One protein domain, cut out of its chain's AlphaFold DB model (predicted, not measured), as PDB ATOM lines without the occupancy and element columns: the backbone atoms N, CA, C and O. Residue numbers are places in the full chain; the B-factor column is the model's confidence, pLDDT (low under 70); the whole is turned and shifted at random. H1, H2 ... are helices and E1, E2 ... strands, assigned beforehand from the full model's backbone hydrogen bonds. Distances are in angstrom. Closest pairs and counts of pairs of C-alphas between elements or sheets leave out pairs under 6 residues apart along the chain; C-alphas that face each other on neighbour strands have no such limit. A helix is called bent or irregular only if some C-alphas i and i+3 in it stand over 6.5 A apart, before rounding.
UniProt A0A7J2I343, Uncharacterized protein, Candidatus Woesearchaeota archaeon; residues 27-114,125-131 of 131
ATOM      1  N   LYS A  27      40.700  88.809 113.355       83.12
ATOM      2  CA  LYS A  27      42.064  88.621 113.846       83.12
ATOM      3  C   LYS A  27      42.211  87.189 114.330       83.12
ATOM      4  O   LYS A  27      41.463  86.751 115.200       83.12
ATOM      5  N   LEU A  28      43.184  86.491 113.765       83.19
ATOM      6  CA  LEU A  28      43.610  85.185 114.241       83.19
ATOM      7  C   LEU A  28      44.725  85.429 115.273       83.19
ATOM      8  O   LEU A  28      45.680  86.132 114.932       83.19
ATOM      9  N   PRO A  29      44.577  84.984 116.535       82.81
ATOM     10  CA  PRO A  29      45.584  85.209 117.572       82.81
ATOM     11  C   PRO A  29      46.854  84.402 117.294       82.81
ATOM     12  O   PRO A  29      46.841  83.475 116.491       82.81
ATOM     13  N   ASP A  30      47.949  84.738 117.971       86.62
ATOM     14  CA  ASP A  30      49.144  83.901 117.929       86.62
ATOM     15  C   ASP A  30      48.815  82.517 118.506       86.62
ATOM     16  O   ASP A  30      48.233  82.404 119.587       86.62
ATOM     17  N   VAL A  31      49.156  81.467 117.762       85.44
ATOM     18  CA  VAL A  31      48.939  80.079 118.174       85.44
ATOM     19  C   VAL A  31      50.282  79.379 118.224       85.44
ATOM     20  O   VAL A  31      50.977  79.277 117.216       85.44
ATOM     21  N   GLU A  32      50.630  78.871 119.400       87.44
ATOM     22  CA  GLU A  32      51.864  78.134 119.632       87.44
ATOM     23  C   GLU A  32      51.547  76.734 120.147       87.44
ATOM     24  O   GLU A  32      50.734  76.550 121.052       87.44
ATOM     25  N   PHE A  33      52.190  75.737 119.550       86.19
ATOM     26  CA  PHE A  33      52.108  74.354 119.996       86.19
ATOM     27  C   PHE A  33      53.381  73.597 119.622       86.19
ATOM     28  O   PHE A  33      54.128  73.973 118.719       86.19
ATOM     29  N   PHE A  34      53.630  72.513 120.343       84.81
ATOM     30  CA  PHE A  34      54.808  71.677 120.164       84.81
ATOM     31  C   PHE A  34      54.416  70.357 119.506       84.81
ATOM     32  O   PHE A  34      53.465  69.726 119.955       84.81
ATOM     33  N   ILE A  35      55.156  69.937 118.478       84.00
ATOM     34  CA  ILE A  35      54.994  68.655 117.788       84.00
ATOM     35  C   ILE A  35      56.188  67.749 118.125       84.00
ATOM     36  O   ILE A  35      57.292  68.042 117.665       84.00
ATOM     37  N   PRO A  36      56.006  66.640 118.864       80.19
ATOM     38  CA  PRO A  36      57.068  65.675 119.102       80.19
ATOM     39  C   PRO A  36      57.413  64.924 117.814       80.19
ATOM     40  O   PRO A  36      56.539  64.589 117.011       80.19
ATOM     41  N   ILE A  37      58.691  64.601 117.644       79.31
ATOM     42  CA  ILE A  37      59.139  63.593 116.688       79.31
ATOM     43  C   ILE A  37      58.887  62.227 117.324       79.31
ATOM     44  O   ILE A  37      59.510  61.858 118.317       79.31
ATOM     45  N   ILE A  38      57.943  61.482 116.755       69.62
ATOM     46  CA  ILE A  38      57.596  60.127 117.191       69.62
ATOM     47  C   ILE A  38      58.305  59.151 116.248       69.62
ATOM     48  O   ILE A  38      58.102  59.219 115.038       69.62
ATOM     49  N   GLY A  39      59.133  58.255 116.792       66.19
ATOM     50  CA  GLY A  39      59.785  57.190 116.016       66.19
ATOM     51  C   GLY A  39      61.092  57.572 115.308       66.19
ATOM     52  O   GLY A  39      61.531  56.838 114.435       66.19
ATOM     53  N   GLY A  40      61.721  58.699 115.662       64.12
ATOM     54  CA  GLY A  40      63.062  59.060 115.173       64.12
ATOM     55  C   GLY A  40      63.137  59.618 113.745       64.12
ATOM     56  O   GLY A  40      64.206  60.059 113.334       64.12
ATOM     57  N   GLU A  41      62.028  59.671 113.002       67.00
ATOM     58  CA  GLU A  41      61.990  60.332 111.691       67.00
ATOM     59  C   GLU A  41      61.940  61.860 111.834       67.00
ATOM     60  O   GLU A  41      60.897  62.456 112.133       67.00
ATOM     61  N   GLU A  42      63.065  62.517 111.556       69.38
ATOM     62  CA  GLU A  42      63.095  63.961 111.351       69.38
ATOM     63  C   GLU A  42      62.354  64.333 110.062       69.38
ATOM     64  O   GLU A  42      62.825  64.121 108.945       69.38
ATOM     65  N   ARG A  43      61.170  64.925 110.217       77.44
ATOM     66  CA  ARG A  43      60.399  65.464 109.091       77.44
ATOM     67  C   ARG A  43      60.886  66.849 108.726       77.44
ATOM     68  O   ARG A  43      61.181  67.652 109.608       77.44
ATOM     69  N   LYS A  44      60.883  67.174 107.435       82.44
ATOM     70  CA  LYS A  44      61.232  68.524 106.981       82.44
ATOM     71  C   LYS A  44      60.214  69.544 107.516       82.44
ATOM     72  O   LYS A  44      59.011  69.266 107.492       82.44
ATOM     73  N   PRO A  45      60.640  70.760 107.911       80.62
ATOM     74  CA  PRO A  45      59.722  71.827 108.320       80.62
ATOM     75  C   PRO A  45      58.613  72.108 107.294       80.62
ATOM     76  O   PRO A  45      57.470  72.363 107.662       80.62
ATOM     77  N   SER A  46      58.913  71.988 105.998       82.12
ATOM     78  CA  SER A  46      57.935  72.149 104.917       82.12
ATOM     79  C   SER A  46      56.791  71.130 104.971       82.12
ATOM     80  O   SER A  46      55.640  71.483 104.712       82.12
ATOM     81  N   GLU A  47      57.066  69.882 105.350       85.25
ATOM     82  CA  GLU A  47      56.043  68.841 105.494       85.25
ATOM     83  C   GLU A  47      55.145  69.101 106.700       85.25
ATOM     84  O   GLU A  47      53.933  68.896 106.636       85.25
ATOM     85  N   ILE A  48      55.727  69.589 107.795       83.19
ATOM     86  CA  ILE A  48      54.983  69.974 108.995       83.19
ATOM     87  C   ILE A  48      54.062  71.149 108.674       83.19
ATOM     88  O   ILE A  48      52.870  71.074 108.965       83.19
ATOM     89  N   ALA A  49      54.577  72.186 108.008       83.75
ATOM     90  CA  ALA A  49      53.772  73.322 107.567       83.75
ATOM     91  C   ALA A  49      52.608  72.867 106.675       83.75
ATOM     92  O   ALA A  49      51.463  73.255 106.907       83.75
ATOM     93  N   ARG A  50      52.876  71.981 105.706       86.69
ATOM     94  CA  ARG A  50      51.847  71.426 104.823       86.69
ATOM     95  C   ARG A  50      50.768  70.674 105.603       86.69
ATOM     96  O   ARG A  50      49.591  70.952 105.397       86.69
ATOM     97  N   LYS A  51      51.141  69.797 106.539       86.00
ATOM     98  CA  LYS A  51      50.161  69.077 107.368       86.00
ATOM     99  C   LYS A  51      49.350  69.999 108.267       86.00
ATOM    100  O   LYS A  51      48.159  69.769 108.439       86.00
ATOM    101  N   VAL A  52      49.962  71.046 108.820       83.94
ATOM    102  CA  VAL A  52      49.230  72.058 109.596       83.94
ATOM    103  C   VAL A  52      48.192  72.750 108.709       83.94
ATOM    104  O   VAL A  52      47.037  72.859 109.111       83.94
ATOM    105  N   ILE A  53      48.540  73.133 107.478       84.88
ATOM    106  CA  ILE A  53      47.592  73.745 106.530       84.88
ATOM    107  C   ILE A  53      46.477  72.764 106.127       84.88
ATOM    108  O   ILE A  53      45.305  73.143 106.068       84.88
ATOM    109  N   GLU A  54      46.820  71.504 105.861       86.50
ATOM    110  CA  GLU A  54      45.863  70.446 105.501       86.50
ATOM    111  C   GLU A  54      44.941  70.072 106.669       86.50
ATOM    112  O   GLU A  54      43.795  69.685 106.449       86.50
ATOM    113  N   SER A  55      45.398  70.248 107.912       85.12
ATOM    114  CA  SER A  55      44.584  70.018 109.108       85.12
ATOM    115  C   SER A  55      43.472  71.051 109.295       85.12
ATOM    116  O   SER A  55      42.547  70.798 110.063       85.12
ATOM    117  N   ILE A  56      43.527  72.195 108.601       84.00
ATOM    118  CA  ILE A  56      42.485  73.225 108.663       84.00
ATOM    119  C   ILE A  56      41.218  72.692 107.993       84.00
ATOM    120  O   ILE A  56      41.092  72.645 106.764       84.00
ATOM    121  N   GLU A  57      40.263  72.330 108.835       83.31
ATOM    122  CA  GLU A  57      38.926  71.900 108.481       83.31
ATOM    123  C   GLU A  57      37.962  73.083 108.540       83.31
ATOM    124  O   GLU A  57      38.060  73.968 109.392       83.31
ATOM    125  N   VAL A  58      37.003  73.090 107.622       80.25
ATOM    126  CA  VAL A  58      35.962  74.110 107.560       80.25
ATOM    127  C   VAL A  58      34.624  73.392 107.602       80.25
ATOM    128  O   VAL A  58      34.335  72.564 106.742       80.25
ATOM    129  N   LYS A  59      33.826  73.676 108.630       83.19
ATOM    130  CA  LYS A  59      32.495  73.100 108.827       83.19
ATOM    131  C   LYS A  59      31.454  74.195 108.738       83.19
ATOM    132  O   LYS A  59      31.585  75.221 109.397       83.19
ATOM    133  N   LEU A  60      30.400  73.970 107.964       79.56
ATOM    134  CA  LEU A  60      29.214  74.809 108.041       79.56
ATOM    135  C   LEU A  60      28.480  74.462 109.342       79.56
ATOM    136  O   LEU A  60      28.157  73.300 109.581       79.56
ATOM    137  N   THR A  61      28.249  75.455 110.194       77.12
ATOM    138  CA  THR A  61      27.477  75.307 111.428       77.12
ATOM    139  C   THR A  61      26.199  76.129 111.349       77.12
ATOM    140  O   THR A  61      26.168  77.225 110.793       77.12
ATOM    141  N   THR A  62      25.127  75.589 111.919       73.25
ATOM    142  CA  THR A  62      23.826  76.257 112.053       73.25
ATOM    143  C   THR A  62      23.628  76.866 113.445       73.25
ATOM    144  O   THR A  62      22.673  77.610 113.652       73.25
ATOM    145  N   LYS A  63      24.532  76.588 114.399       66.62
ATOM    146  CA  LYS A  63      24.509  77.111 115.775       66.62
ATOM    147  C   LYS A  63      25.895  77.638 116.185       66.62
ATOM    148  O   LYS A  63      26.897  77.017 115.822       66.62
ATOM    149  N   PRO A  64      25.993  78.743 116.952       62.66
ATOM    150  CA  PRO A  64      24.907  79.597 117.462       62.66
ATOM    151  C   PRO A  64      24.266  80.505 116.395       62.66
ATOM    152  O   PRO A  64      23.228  81.104 116.642       62.66
ATOM    153  N   SER A  65      24.856  80.593 115.204       70.38
ATOM    154  CA  SER A  65      24.277  81.235 114.020       70.38
ATOM    155  C   SER A  65      24.781  80.530 112.760       70.38
ATOM    156  O   SER A  65      25.762  79.782 112.812       70.38
ATOM    157  N   PHE A  66      24.092  80.740 111.637       77.62
ATOM    158  CA  PHE A  66      24.449  80.142 110.354       77.62
ATOM    159  C   PHE A  66      25.746  80.747 109.808       77.62
ATOM    160  O   PHE A  66      25.808  81.936 109.493       77.62
ATOM    161  N   GLY A  67      26.793  79.932 109.718       79.00
ATOM    162  CA  GLY A  67      28.119  80.392 109.328       79.00
ATOM    163  C   GLY A  67      29.134  79.262 109.261       79.00
ATOM    164  O   GLY A  67      28.799  78.091 109.417       79.00
ATOM    165  N   TRP A  68      30.391  79.609 109.022       78.94
ATOM    166  CA  TRP A  68      31.476  78.646 108.887       78.94
ATOM    167  C   TRP A  68      32.338  78.627 110.141       78.94
ATOM    168  O   TRP A  68      32.891  79.646 110.541       78.94
ATOM    169  N   LEU A  69      32.480  77.453 110.744       81.56
ATOM    170  CA  LEU A  69      33.463  77.177 111.777       81.56
ATOM    171  C   LEU A  69      34.732  76.646 111.112       81.56
ATOM    172  O   LEU A  69      34.742  75.549 110.552       81.56
ATOM    173  N   ILE A  70      35.806  77.421 111.179       79.06
ATOM    174  CA  ILE A  70      37.138  76.978 110.777       79.06
ATOM    175  C   ILE A  70      37.823  76.425 112.015       79.06
ATOM    176  O   ILE A  70      38.016  77.161 112.979       79.06
ATOM    177  N   SER A  71      38.197  75.149 111.982       81.31
ATOM    178  CA  SER A  71      38.876  74.454 113.075       81.31
ATOM    179  C   SER A  71      40.055  73.647 112.557       81.31
ATOM    180  O   SER A  71      39.967  73.070 111.480       81.31
ATOM    181  N   ALA A  72      41.135  73.533 113.319       80.75
ATOM    182  CA  ALA A  72      42.243  72.660 112.939       80.75
ATOM    183  C   ALA A  72      42.109  71.266 113.579       80.75
ATOM    184  O   ALA A  72      41.879  71.128 114.784       80.75
ATOM    185  N   LYS A  73      42.241  70.217 112.759       82.50
ATOM    186  CA  LYS A  73      42.296  68.826 113.213       82.50
ATOM    187  C   LYS A  73      43.575  68.568 114.004       82.50
ATOM    188  O   LYS A  73      44.569  69.272 113.817       82.50
ATOM    189  N   PRO A  74      43.580  67.532 114.856       77.06
ATOM    190  CA  PRO A  74      44.794  67.130 115.530       77.06
ATOM    191  C   PRO A  74      45.890  66.768 114.524       77.06
ATOM    192  O   PRO A  74      45.661  65.976 113.610       77.06
ATOM    193  N   VAL A  75      47.084  67.317 114.718       79.12
ATOM    194  CA  VAL A  75      48.277  66.980 113.937       79.12
ATOM    195  C   VAL A  75      49.198  66.186 114.854       79.12
ATOM    196  O   VAL A  75      49.601  66.672 115.904       79.12
ATOM    197  N   TYR A  76      49.466  64.927 114.497       77.19
ATOM    198  CA  TYR A  76      50.232  63.984 115.329       77.19
ATOM    199  C   TYR A  76      49.649  63.792 116.743       77.19
ATOM    200  O   TYR A  76      50.374  63.762 117.731       77.19
ATOM    201  N   GLY A  77      48.319  63.709 116.848       72.50
ATOM    202  CA  GLY A  77      47.621  63.560 118.132       72.50
ATOM    203  C   GLY A  77      47.487  64.856 118.942       72.50
ATOM    204  O   GLY A  77      46.797  64.860 119.959       72.50
ATOM    205  N   ILE A  78      48.063  65.972 118.479       75.00
ATOM    206  CA  ILE A  78      47.990  67.269 119.161       75.00
ATOM    207  C   ILE A  78      46.884  68.115 118.560       75.00
ATOM    208  O   ILE A  78      46.919  68.453 117.378       75.00
ATOM    209  N   LYS A  79      45.908  68.487 119.391       76.56
ATOM    210  CA  LYS A  79      44.853  69.433 119.018       76.56
ATOM    211  C   LYS A  79      45.462  70.818 118.816       76.56
ATOM    212  O   LYS A  79      46.067  71.367 119.730       76.56
ATOM    213  N   ILE A  80      45.260  71.387 117.635       78.12
ATOM    214  CA  ILE A  80      45.668  72.757 117.336       78.12
ATOM    215  C   ILE A  80      44.549  73.684 117.837       78.12
ATOM    216  O   ILE A  80      43.401  73.514 117.414       78.12
ATOM    217  N   PRO A  81      44.834  74.661 118.718       70.62
ATOM    218  CA  PRO A  81      43.824  75.551 119.290       70.62
ATOM    219  C   PRO A  81      43.448  76.664 118.300       70.62
ATOM    220  O   PRO A  81      43.614  77.851 118.562       70.62
ATOM    221  N   LEU A  82      42.954  76.272 117.127       76.75
ATOM    222  CA  LEU A  82      42.490  77.176 116.086       76.75
ATOM    223  C   LEU A  82      40.984  76.993 115.926       76.75
ATOM    224  O   LEU A  82      40.540  75.917 115.527       76.75
ATOM    225  N   SER A  83      40.211  78.032 116.236       78.94
ATOM    226  CA  SER A  83      38.767  78.061 116.008       78.94
ATOM    227  C   SER A  83      38.314  79.479 115.671       78.94
ATOM    228  O   SER A  83      38.535  80.397 116.461       78.94
ATOM    229  N   ILE A  84      37.709  79.675 114.498       79.94
ATOM    230  CA  ILE A  84      37.146  80.965 114.068       79.94
ATOM    231  C   ILE A  84      35.763  80.740 113.473       79.94
ATOM    232  O   ILE A  84      35.572  79.839 112.658       79.94
ATOM    233  N   TRP A  85      34.815  81.597 113.847       82.00
ATOM    234  CA  TRP A  85      33.483  81.631 113.258       82.00
ATOM    235  C   TRP A  85      33.373  82.752 112.217       82.00
ATOM    236  O   TRP A  85      33.668  83.915 112.508       82.00
ATOM    237  N   LEU A  86      32.945  82.398 111.009       79.38
ATOM    238  CA  LEU A  86      32.787  83.286 109.863       79.38
ATOM    239  C   LEU A  86      31.325  83.350 109.403       79.38
ATOM    240  O   LEU A  86      30.592  82.374 109.572       79.38
ATOM    241  N   PRO A  87      30.898  84.459 108.774       77.19
ATOM    242  CA  PRO A  87      29.558  84.572 108.209       77.19
ATOM    243  C   PRO A  87      29.387  83.602 107.037       77.19
ATOM    244  O   PRO A  87      30.358  83.041 106.533       77.19
ATOM    245  N   PHE A  88      28.156  83.431 106.553       77.94
ATOM    246  CA  PHE A  88      27.842  82.490 105.472       77.94
ATOM    247  C   PHE A  88      28.718  82.648 104.215       77.94
ATOM    248  O   PHE A  88      29.145  81.650 103.643       77.94
ATOM    249  N   PHE A  89      29.057  83.879 103.819       74.44
ATOM    250  CA  PHE A  89      29.941  84.147 102.673       74.44
ATOM    251  C   PHE A  89      31.440  84.041 102.992       74.44
ATOM    252  O   PHE A  89      32.271  84.094 102.088       74.44
ATOM    253  N   GLY A  90      31.802  83.814 104.255       74.56
ATOM    254  CA  GLY A  90      33.183  83.669 104.704       74.56
ATOM    255  C   GLY A  90      33.914  82.461 104.112       74.56
ATOM    256  O   GLY A  90      35.130  82.361 104.245       74.56
ATOM    257  N   PHE A  91      33.228  81.562 103.397       77.50
ATOM    258  CA  PHE A  91      33.912  80.510 102.647       77.50
ATOM    259  C   PHE A  91      34.845  81.066 101.557       77.50
ATOM    260  O   PHE A  91      35.873  80.456 101.258       77.50
ATOM    261  N   LEU A  92      34.530  82.244 101.006       78.94
ATOM    262  CA  LEU A  92      35.317  82.891  99.953       78.94
ATOM    263  C   LEU A  92      36.740  83.237 100.411       78.94
ATOM    264  O   LEU A  92      37.662  83.260  99.599       78.94
ATOM    265  N   VAL A  93      36.940  83.459 101.712       80.25
ATOM    266  CA  VAL A  93      38.244  83.842 102.272       80.25
ATOM    267  C   VAL A  93      39.049  82.646 102.784       80.25
ATOM    268  O   VAL A  93      40.202  82.812 103.174       80.25
ATOM    269  N   ILE A  94      38.508  81.419 102.746       81.75
ATOM    270  CA  ILE A  94      39.222  80.207 103.195       81.75
ATOM    271  C   ILE A  94      40.578  80.037 102.484       81.75
ATOM    272  O   ILE A  94      41.569  79.793 103.181       81.75
ATOM    273  N   PRO A  95      40.691  80.177 101.144       83.44
ATOM    274  CA  PRO A  95      41.982  80.056 100.467       83.44
ATOM    275  C   PRO A  95      42.990  81.104 100.951       83.44
ATOM    276  O   PRO A  95      44.161  80.790 101.165       83.44
ATOM    277  N   GLN A  96      42.522  82.332 101.201       83.69
ATOM    278  CA  GLN A  96      43.345  83.408 101.745       83.69
ATOM    279  C   GLN A  96      43.817  83.081 103.166       83.69
ATOM    280  O   GLN A  96      44.993  83.266 103.462       83.69
ATOM    281  N   ILE A  97      42.942  82.554 104.026       83.00
ATOM    282  CA  ILE A  97      43.285  82.141 105.394       83.00
ATOM    283  C   ILE A  97      44.360  81.052 105.370       83.00
ATOM    284  O   ILE A  97      45.372  81.180 106.055       83.00
ATOM    285  N   LYS A  98      44.196  80.012 104.541       83.88
ATOM    286  CA  LYS A  98      45.195  78.938 104.397       83.88
ATOM    287  C   LYS A  98      46.544  79.474 103.914       83.88
ATOM    288  O   LYS A  98      47.579  79.119 104.475       83.88
ATOM    289  N   ALA A  99      46.536  80.368 102.925       85.81
ATOM    290  CA  ALA A  99      47.749  81.008 102.421       85.81
ATOM    291  C   ALA A  99      48.428  81.903 103.475       85.81
ATOM    292  O   ALA A  99      49.651  81.888 103.597       85.81
ATOM    293  N   GLN A 100      47.653  82.662 104.256       87.25
ATOM    294  CA  GLN A 100      48.168  83.496 105.345       87.25
ATOM    295  C   GLN A 100      48.756  82.645 106.471       87.25
ATOM    296  O   GLN A 100      49.839  82.960 106.952       87.25
ATOM    297  N   ILE A 101      48.108  81.539 106.844       85.12
ATOM    298  CA  ILE A 101      48.652  80.590 107.823       85.12
ATOM    299  C   ILE A 101      49.978  80.023 107.316       85.12
ATOM    300  O   ILE A 101      50.968  80.093 108.031       85.12
ATOM    301  N   GLY A 102      50.044  79.565 106.063       84.88
ATOM    302  CA  GLY A 102      51.289  79.063 105.475       84.88
ATOM    303  C   GLY A 102      52.444  80.068 105.509       84.88
ATOM    304  O   GLY A 102      53.574  79.683 105.790       84.88
ATOM    305  N   LYS A 103      52.164  81.358 105.285       87.06
ATOM    306  CA  LYS A 103      53.170  82.434 105.348       87.06
ATOM    307  C   LYS A 103      53.581  82.814 106.772       87.06
ATOM    308  O   LYS A 103      54.700  83.272 106.972       87.06
ATOM    309  N   ASN A 104      52.678  82.658 107.738       88.06
ATOM    310  CA  ASN A 104      52.881  83.069 109.129       88.06
ATOM    311  C   ASN A 104      53.282  81.913 110.058       88.06
ATOM    312  O   ASN A 104      53.485  82.140 111.251       88.06
ATOM    313  N   ILE A 105      53.413  80.692 109.531       88.56
ATOM    314  CA  ILE A 105      53.956  79.546 110.257       88.56
ATOM    315  C   ILE A 105      55.473  79.695 110.384       88.56
ATOM    316  O   ILE A 105      56.206  79.774 109.400       88.56
ATOM    317  N   ILE A 106      55.947  79.663 111.621       89.00
ATOM    318  CA  ILE A 106      57.353  79.562 111.984       89.00
ATOM    319  C   ILE A 106      57.540  78.218 112.667       89.00
ATOM    320  O   ILE A 106      56.862  77.908 113.645       89.00
ATOM    321  N   ILE A 107      58.472  77.428 112.152       87.88
ATOM    322  CA  ILE A 107      58.793  76.107 112.681       87.88
ATOM    323  C   ILE A 107      60.229  76.159 113.159       87.88
ATOM    324  O   ILE A 107      61.130  76.475 112.383       87.88
ATOM    325  N   ARG A 108      60.437  75.873 114.441       87.56
ATOM    326  CA  ARG A 108      61.770  75.811 115.035       87.56
ATOM    327  C   ARG A 108      61.990  74.422 115.612       87.56
ATOM    328  O   ARG A 108      61.102  73.947 116.321       87.56
ATOM    329  N   PRO A 109      63.127  73.769 115.321       83.44
ATOM    330  CA  PRO A 109      63.497  72.581 116.066       83.44
ATOM    331  C   PRO A 109      63.621  72.977 117.539       83.44
ATOM    332  O   PRO A 109      64.204  74.010 117.870       83.44
ATOM    333  N   GLU A 110      63.011  72.190 118.411       81.38
ATOM    334  CA  GLU A 110      63.090  72.376 119.851       81.38
ATOM    335  C   GLU A 110      63.444  71.039 120.493       81.38
ATOM    336  O   GLU A 110      62.800  70.015 120.253       81.38
ATOM    337  N   GLU A 111      64.477  71.073 121.326       72.62
ATOM    338  CA  GLU A 111      64.844  69.984 122.215       72.62
ATOM    339  C   GLU A 111      64.469  70.405 123.632       72.62
ATOM    340  O   GLU A 111      65.034  71.353 124.179       72.62
ATOM    341  N   ARG A 112      63.494  69.723 124.245       69.38
ATOM    342  CA  ARG A 112      63.254  69.893 125.681       69.38
ATOM    343  C   ARG A 112      64.244  69.020 126.451       69.38
ATOM    344  O   ARG A 112      64.156  67.792 126.409       69.38
ATOM    345  N   TYR A 113      65.195  69.661 127.129       51.47
ATOM    346  CA  TYR A 113      66.158  69.001 128.016       51.47
ATOM    347  C   TYR A 113      65.489  68.549 129.327       51.47
ATOM    348  O   TYR A 113      64.552  69.194 129.791       51.47
ATOM    349  N   PHE A 114      65.998  67.446 129.901       48.53
ATOM    350  CA  PHE A 114      65.403  66.561 130.930       48.53
ATOM    351  C   PHE A 114      64.411  65.489 130.430       48.53
ATOM    352  O   PHE A 114      63.401  65.223 131.074       48.53
ATOM    353  N   LYS A 125      51.985  82.972 113.646       89.88
ATOM    354  CA  LYS A 125      51.875  84.392 113.982       89.88
ATOM    355  C   LYS A 125      50.471  84.905 113.699       89.88
ATOM    356  O   LYS A 125      49.824  84.485 112.736       89.88
ATOM    357  N   ASN A 126      50.033  85.849 114.518       87.75
ATOM    358  CA  ASN A 126      48.780  86.538 114.326       87.75
ATOM    359  C   ASN A 126      48.735  87.193 112.943       87.75
ATOM    360  O   ASN A 126      49.732  87.664 112.394       87.75
ATOM    361  N   PHE A 127      47.546  87.208 112.362       86.06
ATOM    362  CA  PHE A 127      47.296  87.924 111.122       86.06
ATOM    363  C   PHE A 127      45.848  88.381 111.089       86.06
ATOM    364  O   PHE A 127      44.980  87.888 111.818       86.06
ATOM    365  N   THR A 128      45.590  89.365 110.237       86.12
ATOM    366  CA  THR A 128      44.253  89.916 110.048       86.12
ATOM    367  C   THR A 128      43.772  89.664 108.638       86.12
ATOM    368  O   THR A 128      44.540  89.806 107.687       86.12
ATOM    369  N   PHE A 129      42.493  89.341 108.507       82.25
ATOM    370  CA  PHE A 129      41.829  89.165 107.224       82.25
ATOM    371  C   PHE A 129      40.423  89.767 107.276       82.25
ATOM    372  O   PHE A 129      39.935  90.153 108.338       82.25
ATOM    373  N   TRP A 130      39.807  89.889 106.109       80.31
ATOM    374  CA  TRP A 130      38.513  90.531 105.902       80.31
ATOM    375  C   TRP A 130      37.532  89.455 105.445       80.31
ATOM    376  O   TRP A 130      37.893  88.687 104.554       80.31
ATOM    377  N   ALA A 131      36.374  89.329 106.098       74.62
ATOM    378  CA  ALA A 131      35.387  88.283 105.827       74.62
ATOM    379  C   ALA A 131      33.968  88.699 106.212       74.62
ATOM    380  O   ALA A 131      33.822  89.700 106.949       74.62
TER     381      ALA A 131
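This is residues 27 to 114 and 125 to 131 of the 131 residues of an uncharacterized protein of Candidatus Woesearchaeota archaeon (UniProt A0A7J2I343). A three-stranded antiparallel sheet, E2 E3 E4, with the kinked helix H2 along one face, makes one end of an elongated body; H1 packs on residues 98 to 102 of H2, and E1 and E5 lie near each other toward the other end. E6 runs beside H2 and pairs with residues 27 to 28. The 95 printed residues include two named helices and six named strands, in the order E1 H1 E2 E3 E4 H2 E5 E6, a mixed class. The whole is only just compact, close to loose, with a radius of gyration of the C-alphas of 14.8 A, and only just a rod, spanning 46 by 23 by 21 A.

The sheet has E2, residues 56 to 61, 15.4 A, E3, residues 67 to 72, 16.5 A, and E4, residues 83 to 87, 13.7 A. H2, residues 88 to 104, is 25.3 A long, and H1, residues 45 to 54, 14.2 A. E1, residues 31 to 36, is 16.6 A long and begins at C-alpha 31 (48.939, 80.079, 118.174). E5, residues 105 to 112, is 20.4 A long and bends by 52 degrees at residue 109. E6, residues 127 to 130, is 10.5 A long and ends at C-alpha 130 (38.513, 90.531, 105.902).

E2 E3 E4 is a meander, each strand the antiparallel neighbour of the one before; N 59 and O 69 are 2.8 A apart, N 70 and O 84 2.8 A, both within hydrogen-bond range. H2 is on the sheet, on one face of it, which gives two layers, a helix layer and a sheet layer, at a height over the sheet of 5.9 A; the closest C-alphas of H2 and E3 are those of Phe 88 and Gly 67, 4.4 A apart. H2 is irregular, with C-alphas 92 and 95 7.3 A apart, and 8 of 13 O i to N i+4 pairs within hydrogen-bond range; in H1 every such pair is. H1 touches H2, closest C-alphas Ile 53 and Lys 98, 6.1 A, at a shallow tilt of 8 degrees, opposite ways. E1 is apart from the sheet's strands.

Residues 115 to 124 are not printed; C-alphas 114 and 125 are 28.1 A apart. Of the links printed whole, none is long. The pLDDT is under 70 at residues 38 to 42, 63 to 64 and 112 to 114.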